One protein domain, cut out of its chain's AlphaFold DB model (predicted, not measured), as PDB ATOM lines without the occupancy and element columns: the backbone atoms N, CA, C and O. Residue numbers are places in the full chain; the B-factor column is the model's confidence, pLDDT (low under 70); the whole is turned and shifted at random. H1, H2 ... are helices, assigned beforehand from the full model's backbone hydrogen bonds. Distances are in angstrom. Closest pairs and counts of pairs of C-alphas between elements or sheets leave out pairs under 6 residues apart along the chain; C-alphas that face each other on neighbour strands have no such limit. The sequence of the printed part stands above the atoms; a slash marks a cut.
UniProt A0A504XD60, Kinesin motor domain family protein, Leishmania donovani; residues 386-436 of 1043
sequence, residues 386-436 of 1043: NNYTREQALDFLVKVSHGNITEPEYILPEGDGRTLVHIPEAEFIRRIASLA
ATOM      1  N   ASN A 386     227.597 225.508 388.510       64.06
ATOM      2  CA  ASN A 386     227.004 226.397 387.501       64.06
ATOM      3  C   ASN A 386     225.506 226.662 387.718       64.06
ATOM      4  O   ASN A 386     224.966 227.627 387.179       64.06
ATOM      5  N   ASN A 387     224.810 225.794 388.449       66.31
ATOM      6  CA  ASN A 387     223.366 225.878 388.650       66.31
ATOM      7  C   ASN A 387     223.001 226.474 390.016       66.31
ATOM      8  O   ASN A 387     221.817 226.582 390.336       66.31
ATOM      9  N   TYR A 388     223.992 226.858 390.826       81.62
ATOM     10  CA  TYR A 388     223.740 227.432 392.140       81.62
ATOM     11  C   TYR A 388     223.170 228.841 392.023       81.62
ATOM     12  O   TYR A 388     223.679 229.691 391.292       81.62
ATOM     13  N   THR A 389     222.138 229.110 392.817       81.38
ATOM     14  CA  THR A 389     221.756 230.480 393.166       81.38
ATOM     15  C   THR A 389     222.904 231.172 393.901       81.38
ATOM     16  O   THR A 389     223.821 230.523 394.407       81.38
ATOM     17  N   ARG A 390     222.858 232.502 393.997       85.62
ATOM     18  CA  ARG A 390     223.851 233.274 394.752       85.62
ATOM     19  C   ARG A 390     224.027 232.761 396.180       85.62
ATOM     20  O   ARG A 390     225.152 232.528 396.604       85.62
ATOM     21  N   GLU A 391     222.928 232.538 396.892       90.12
ATOM     22  CA  GLU A 391     222.953 232.024 398.266       90.12
ATOM     23  C   GLU A 391     223.626 230.652 398.329       90.12
ATOM     24  O   GLU A 391     224.535 230.459 399.126       90.12
ATOM     25  N   GLN A 392     223.267 229.735 397.424       89.25
ATOM     26  CA  GLN A 392     223.893 228.411 397.334       89.25
ATOM     27  C   GLN A 392     225.386 228.480 396.977       89.25
ATOM     28  O   GLN A 392     226.161 227.669 397.475       89.25
ATOM     29  N   ALA A 393     225.806 229.431 396.140       87.44
ATOM     30  CA  ALA A 393     227.206 229.624 395.774       87.44
ATOM     31  C   ALA A 393     228.041 230.160 396.951       87.44
ATOM     32  O   ALA A 393     229.154 229.685 397.181       87.44
ATOM     33  N   LEU A 394     227.492 231.099 397.728       91.94
ATOM     34  CA  LEU A 394     228.121 231.596 398.956       91.94
ATOM     35  C   LEU A 394     228.212 230.486 400.016       91.94
ATOM     36  O   LEU A 394     229.284 230.259 400.577       91.94
ATOM     37  N   ASP A 395     227.130 229.730 400.220       91.88
ATOM     38  CA  ASP A 395     227.108 228.584 401.139       91.88
ATOM     39  C   ASP A 395     228.112 227.504 400.716       91.88
ATOM     40  O   ASP A 395     228.809 226.915 401.546       91.88
ATOM     41  N   PHE A 396     228.234 227.265 399.409       90.56
ATOM     42  CA  PHE A 396     229.213 226.344 398.850       90.56
ATOM     43  C   PHE A 396     230.651 226.781 399.159       90.56
ATOM     44  O   PHE A 396     231.435 225.955 399.626       90.56
ATOM     45  N   LEU A 397     230.991 228.064 398.983       87.75
ATOM     46  CA  LEU A 397     232.311 228.608 399.334       87.75
ATOM     47  C   LEU A 397     232.649 228.401 400.817       87.75
ATOM     48  O   LEU A 397     233.752 227.955 401.155       87.75
ATOM     49  N   VAL A 398     231.699 228.672 401.713       85.00
ATOM     50  CA  VAL A 398     231.877 228.471 403.161       85.00
ATOM     51  C   VAL A 398     232.053 226.986 403.483       85.00
ATOM     52  O   VAL A 398     232.965 226.605 404.222       85.00
ATOM     53  N   LYS A 399     231.218 226.126 402.896       83.75
ATOM     54  CA  LYS A 399     231.227 224.682 403.145       83.75
ATOM     55  C   LYS A 399     232.509 224.013 402.649       83.75
ATOM     56  O   LYS A 399     233.106 223.236 403.393       83.75
ATOM     57  N   VAL A 400     232.939 224.318 401.425       81.19
ATOM     58  CA  VAL A 400     234.144 223.736 400.803       81.19
ATOM     59  C   VAL A 400     235.416 224.235 401.480       81.19
ATOM     60  O   VAL A 400     236.362 223.473 401.644       81.19
ATOM     61  N   SER A 401     235.431 225.483 401.951       71.94
ATOM     62  CA  SER A 401     236.560 226.006 402.724       71.94
ATOM     63  C   SER A 401     236.577 225.555 404.185       71.94
ATOM     64  O   SER A 401     237.449 225.996 404.933       71.94
ATOM     65  N   HIS A 402     235.636 224.709 404.621       71.25
ATOM     66  CA  HIS A 402     235.466 224.312 406.023       71.25
ATOM     67  C   HIS A 402     235.348 225.515 406.984       71.25
ATOM     68  O   HIS A 402     235.832 225.465 408.114       71.25
ATOM     69  N   GLY A 403     234.717 226.603 406.530       67.31
ATOM     70  CA  GLY A 403     234.525 227.830 407.305       67.31
ATOM     71  C   GLY A 403     235.725 228.783 407.336       67.31
ATOM     72  O   GLY A 403     235.694 229.754 408.086       67.31
ATOM     73  N   ASN A 404     236.780 228.538 406.548       59.69
ATOM     74  CA  ASN A 404     237.941 229.437 406.489       59.69
ATOM     75  C   ASN A 404     237.664 230.725 405.692       59.69
ATOM     76  O   ASN A 404     238.264 231.761 405.976       59.69
ATOM     77  N   ILE A 405     236.754 230.678 404.714       72.81
ATOM     78  CA  ILE A 405     236.248 231.874 404.036       72.81
ATOM     79  C   ILE A 405     235.134 232.453 404.911       72.81
ATOM     80  O   ILE A 405     234.028 231.920 404.952       72.81
ATOM     81  N   THR A 406     235.452 233.525 405.636       66.94
ATOM     82  CA  THR A 406     234.521 234.184 406.572       66.94
ATOM     83  C   THR A 406     233.693 235.293 405.923       66.94
ATOM     84  O   THR A 406     232.627 235.618 406.436       66.94
ATOM     85  N   GLU A 407     234.140 235.808 404.776       79.19
ATOM     86  CA  GLU A 407     233.455 236.828 403.970       79.19
ATOM     87  C   GLU A 407     233.308 236.323 402.518       79.19
ATOM     88  O   GLU A 407     234.018 236.777 401.613       79.19
ATOM     89  N   PRO A 408     232.449 235.315 402.262       84.88
ATOM     90  CA  PRO A 408     232.274 234.745 400.922       84.88
ATOM     91  C   PRO A 408     231.757 235.777 399.909       84.88
ATOM     92  O   PRO A 408     232.035 235.647 398.713       84.88
ATOM     93  N   GLU A 409     231.079 236.833 400.366       85.81
ATOM     94  CA  GLU A 409     230.631 237.945 399.525       85.81
ATOM     95  C   GLU A 409     231.807 238.725 398.940       85.81
ATOM     96  O   GLU A 409     231.683 239.290 397.866       85.81
ATOM     97  N   TYR A 410     232.972 238.742 399.580       78.56
ATOM     98  CA  TYR A 410     234.142 239.400 399.008       78.56
ATOM     99  C   TYR A 410     234.757 238.577 397.858       78.56
ATOM    100  O   TYR A 410     235.289 239.127 396.891       78.56
ATOM    101  N   ILE A 411     234.655 237.244 397.920       81.50
ATOM    102  CA  ILE A 411     235.063 236.361 396.816       81.50
ATOM    103  C   ILE A 411     234.069 236.468 395.658       81.50
ATOM    104  O   ILE A 411     234.491 236.574 394.501       81.50
ATOM    105  N   LEU A 412     232.772 236.511 395.977       86.12
ATOM    106  CA  LEU A 412     231.671 236.649 395.025       86.12
ATOM    107  C   LEU A 412     230.823 237.918 395.304       86.12
ATOM    108  O   LEU A 412     229.681 237.805 395.770       86.12
ATOM    109  N   PRO A 413     231.339 239.131 394.987       74.75
ATOM    110  CA  PRO A 413     230.668 240.405 395.282       74.75
ATOM    111  C   PRO A 413     229.281 240.492 394.681       74.75
ATOM    112  O   PRO A 413     228.347 240.935 395.338       74.75
ATOM    113  N   GLU A 414     229.130 239.984 393.463       76.62
ATOM    114  CA  GLU A 414     227.890 239.942 392.695       76.62
ATOM    115  C   GLU A 414     227.833 238.630 391.900       76.62
ATOM    116  O   GLU A 414     228.846 237.944 391.761       76.62
ATOM    117  N   GLY A 415     226.644 238.258 391.419       73.69
ATOM    118  CA  GLY A 415     226.447 237.049 390.616       73.69
ATOM    119  C   GLY A 415     226.073 235.785 391.398       73.69
ATOM    120  O   GLY A 415     225.758 235.835 392.591       73.69
ATOM    121  N   ASP A 416     226.053 234.664 390.677       79.38
ATOM    122  CA  ASP A 416     225.551 233.341 391.075       79.38
ATOM    123  C   ASP A 416     226.625 232.240 390.913       79.38
ATOM    124  O   ASP A 416     227.813 232.513 390.729       79.38
ATOM    125  N   GLY A 417     226.223 230.970 390.968       73.75
ATOM    126  CA  GLY A 417     227.115 229.832 390.774       73.75
ATOM    127  C   GLY A 417     227.872 229.817 389.442       73.75
ATOM    128  O   GLY A 417     229.033 229.407 389.399       73.75
ATOM    129  N   ARG A 418     227.276 230.353 388.366       63.59
ATOM    130  CA  ARG A 418     227.972 230.529 387.079       63.59
ATOM    131  C   ARG A 418     229.095 231.531 387.224       63.59
ATOM    132  O   ARG A 418     230.186 231.319 386.714       63.59
ATOM    133  N   THR A 419     228.835 232.612 387.942       70.62
ATOM    134  CA  THR A 419     229.844 233.643 388.187       70.62
ATOM    135  C   THR A 419     231.027 233.055 388.941       70.62
ATOM    136  O   THR A 419     232.164 233.249 388.526       70.62
ATOM    137  N   LEU A 420     230.750 232.269 389.987       81.19
ATOM    138  CA  LEU A 420     231.761 231.614 390.813       81.19
ATOM    139  C   LEU A 420     232.719 230.732 389.997       81.19
ATOM    140  O   LEU A 420     233.932 230.854 390.145       81.19
ATOM    141  N   VAL A 421     232.195 229.867 389.125       78.88
ATOM    142  CA  VAL A 421     233.030 228.936 388.341       78.88
ATOM    143  C   VAL A 421     233.760 229.587 387.166       78.88
ATOM    144  O   VAL A 421     234.665 228.975 386.609       78.88
ATOM    145  N   HIS A 422     233.403 230.822 386.804       66.31
ATOM    146  CA  HIS A 422     234.078 231.589 385.753       66.31
ATOM    147  C   HIS A 422     235.030 232.657 386.310       66.31
ATOM    148  O   HIS A 422     235.617 233.409 385.530       66.31
ATOM    149  N   ILE A 423     235.223 232.736 387.635       71.12
ATOM    150  CA  ILE A 423     236.282 233.577 388.202       71.12
ATOM    151  C   ILE A 423     237.626 233.009 387.715       71.12
ATOM    152  O   ILE A 423     237.924 231.849 388.006       71.12
ATOM    153  N   PRO A 424     238.461 233.793 387.006       71.69
ATOM    154  CA  PRO A 424     239.785 233.332 386.608       71.69
ATOM    155  C   PRO A 424     240.587 232.890 387.833       71.69
ATOM    156  O   PRO A 424     240.607 233.600 388.837       71.69
ATOM    157  N   GLU A 425     241.288 231.760 387.741       64.75
ATOM    158  CA  GLU A 425     242.002 231.150 388.873       64.75
ATOM    159  C   GLU A 425     242.907 232.153 389.610       64.75
ATOM    160  O   GLU A 425     242.841 232.283 390.831       64.75
ATOM    161  N   ALA A 426     243.680 232.950 388.867       55.00
ATOM    162  CA  ALA A 426     244.551 233.975 389.440       55.00
ATOM    163  C   ALA A 426     243.787 235.047 390.243       55.00
ATOM    164  O   ALA A 426     244.274 235.512 391.273       55.00
ATOM    165  N   GLU A 427     242.590 235.438 389.799       64.19
ATOM    166  CA  GLU A 427     241.745 236.415 390.492       64.19
ATOM    167  C   GLU A 427     241.057 235.793 391.711       64.19
ATOM    168  O   GLU A 427     240.980 236.427 392.763       64.19
ATOM    169  N   PHE A 428     240.611 234.540 391.604       75.69
ATOM    170  CA  PHE A 428     240.054 233.788 392.725       75.69
ATOM    171  C   PHE A 428     241.081 233.656 393.858       75.69
ATOM    172  O   PHE A 428     240.801 234.026 395.002       75.69
ATOM    173  N   ILE A 429     242.308 233.247 393.517       64.94
ATOM    174  CA  ILE A 429     243.445 233.182 394.444       64.94
ATOM    175  C   ILE A 429     243.741 234.566 395.027       64.94
ATOM    176  O   ILE A 429     243.927 234.685 396.238       64.94
ATOM    177  N   ARG A 430     243.739 235.630 394.209       64.88
ATOM    178  CA  ARG A 430     243.961 237.004 394.685       64.88
ATOM    179  C   ARG A 430     242.930 237.420 395.733       64.88
ATOM    180  O   ARG A 430     243.312 237.986 396.755       64.88
ATOM    181  N   ARG A 431     241.641 237.147 395.496       70.94
ATOM    182  CA  ARG A 431     240.547 237.501 396.418       70.94
ATOM    183  C   ARG A 431     240.641 236.730 397.728       70.94
ATOM    184  O   ARG A 431     240.552 237.343 398.791       70.94
ATOM    185  N   ILE A 432     240.916 235.428 397.659       69.88
ATOM    186  CA  ILE A 432     241.188 234.600 398.843       69.88
ATOM    187  C   ILE A 432     242.393 235.143 399.616       69.88
ATOM    188  O   ILE A 432     242.321 235.320 400.829       69.88
ATOM    189  N   ALA A 433     243.486 235.465 398.924       58.25
ATOM    190  CA  ALA A 433     244.693 235.995 399.547       58.25
ATOM    191  C   ALA A 433     244.465 237.364 400.206       58.25
ATOM    192  O   ALA A 433     245.062 237.639 401.240       58.25
ATOM    193  N   SER A 434     243.588 238.213 399.659       58.94
ATOM    194  CA  SER A 434     243.229 239.488 400.299       58.94
ATOM    195  C   SER A 434     242.306 239.342 401.511       58.94
ATOM    196  O   SER A 434     242.335 240.203 402.384       58.94
ATOM    197  N   LEU A 435     241.535 238.252 401.595       58.53
ATOM    198  CA  LEU A 435     240.793 237.877 402.807       58.53
ATOM    199  C   LEU A 435     241.688 237.215 403.859       58.53
ATOM    200  O   LEU A 435     241.365 237.193 405.046       58.53
ATOM    201  N   ALA A 436     242.833 236.678 403.441       58.25
ATOM    202  CA  ALA A 436     243.846 236.208 404.360       58.25
ATOM    203  C   ALA A 436     244.551 237.426 404.981       58.25
ATOM    204  O   ALA A 436     245.482 238.008 404.426       58.25
TER     205      ALA A 436
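Overview. This is residues 386 to 436 of the 1043 residues of the protein "Kinesin motor domain family protein" of Leishmania donovani (UniProt A0A504XD60). Two longer helices, H1 and H4, stand apart at opposite sides of a small all-helix domain, and the short helix H2 bridges them, touching both. The short helix H3 packs on H1 near Ala 393, and from it residues 422 to 424 lead across to H4. The printed part has 51 residues with four named helices, in the order H1, H2, H3, H4, and no named strand. The whole is compact, with a radius of gyration of the C-alphas of 9.9 A, and the C-alphas span 27 by 22 by 15 A along their three main axes.

Along the chain. Start at Asn 386 and go along to C-alpha 390 at (223.851, 233.274, 394.752), where H1 begins; it takes residues 390 to 400 and is 15.3 A long from first to last C-alpha. Next look for H2, residues 408 to 411, with C-alpha 408 at (232.274, 234.745, 400.922) and a length of 5.2 A. H3 follows with residues 417 to 421 and a length of 6.5 A. The last helix is H4, residues 425 to 435, 15.5 A long; find its end at C-alpha 435, at (240.793, 237.877, 402.807).

Arrangement. Begin with H1, which touches H2; their closest C-alphas, those of Leu 394 and Pro 408, are 5.6 A apart. H1 also touches H3, where the closest C-alphas are those of Ala 393 and Gly 417, at 5.0 A. Move on to H2 and you will find that it touches H4 as well: the closest C-alphas, those of Ile 411 and Arg 431, are 5.6 A apart. H1 and H4 are apart, and so are H3 and H4. H2 and H3 are only just apart, their closest C-alphas at 8.3 A. In the backbones of H1, H3 and H4 every O i to N i+4 pair is within hydrogen-bond range; H2, with four residues, is too short for such a pair, and its one O i to N i+3 pair is within range.

Size, cuts and confidence. The two C-alphas farthest apart are those of Asn 387 and Ala 436, at 27.8 A. The printed part runs from residue 386 to residue 436 and has no cut. The links H2 to H3, of five residues, and H3 to H4, of three, are tight, and H1 to H2, of seven, is a short link. Look at the B-factor column for the model's confidence: the mean pLDDT of the printed part is 74.7, H1 has a mean of 88 and H4 one of 64. Among the 17 residues under 70 are residues 386 to 387, 403 to 404, 425 to 427 and 432 to 436.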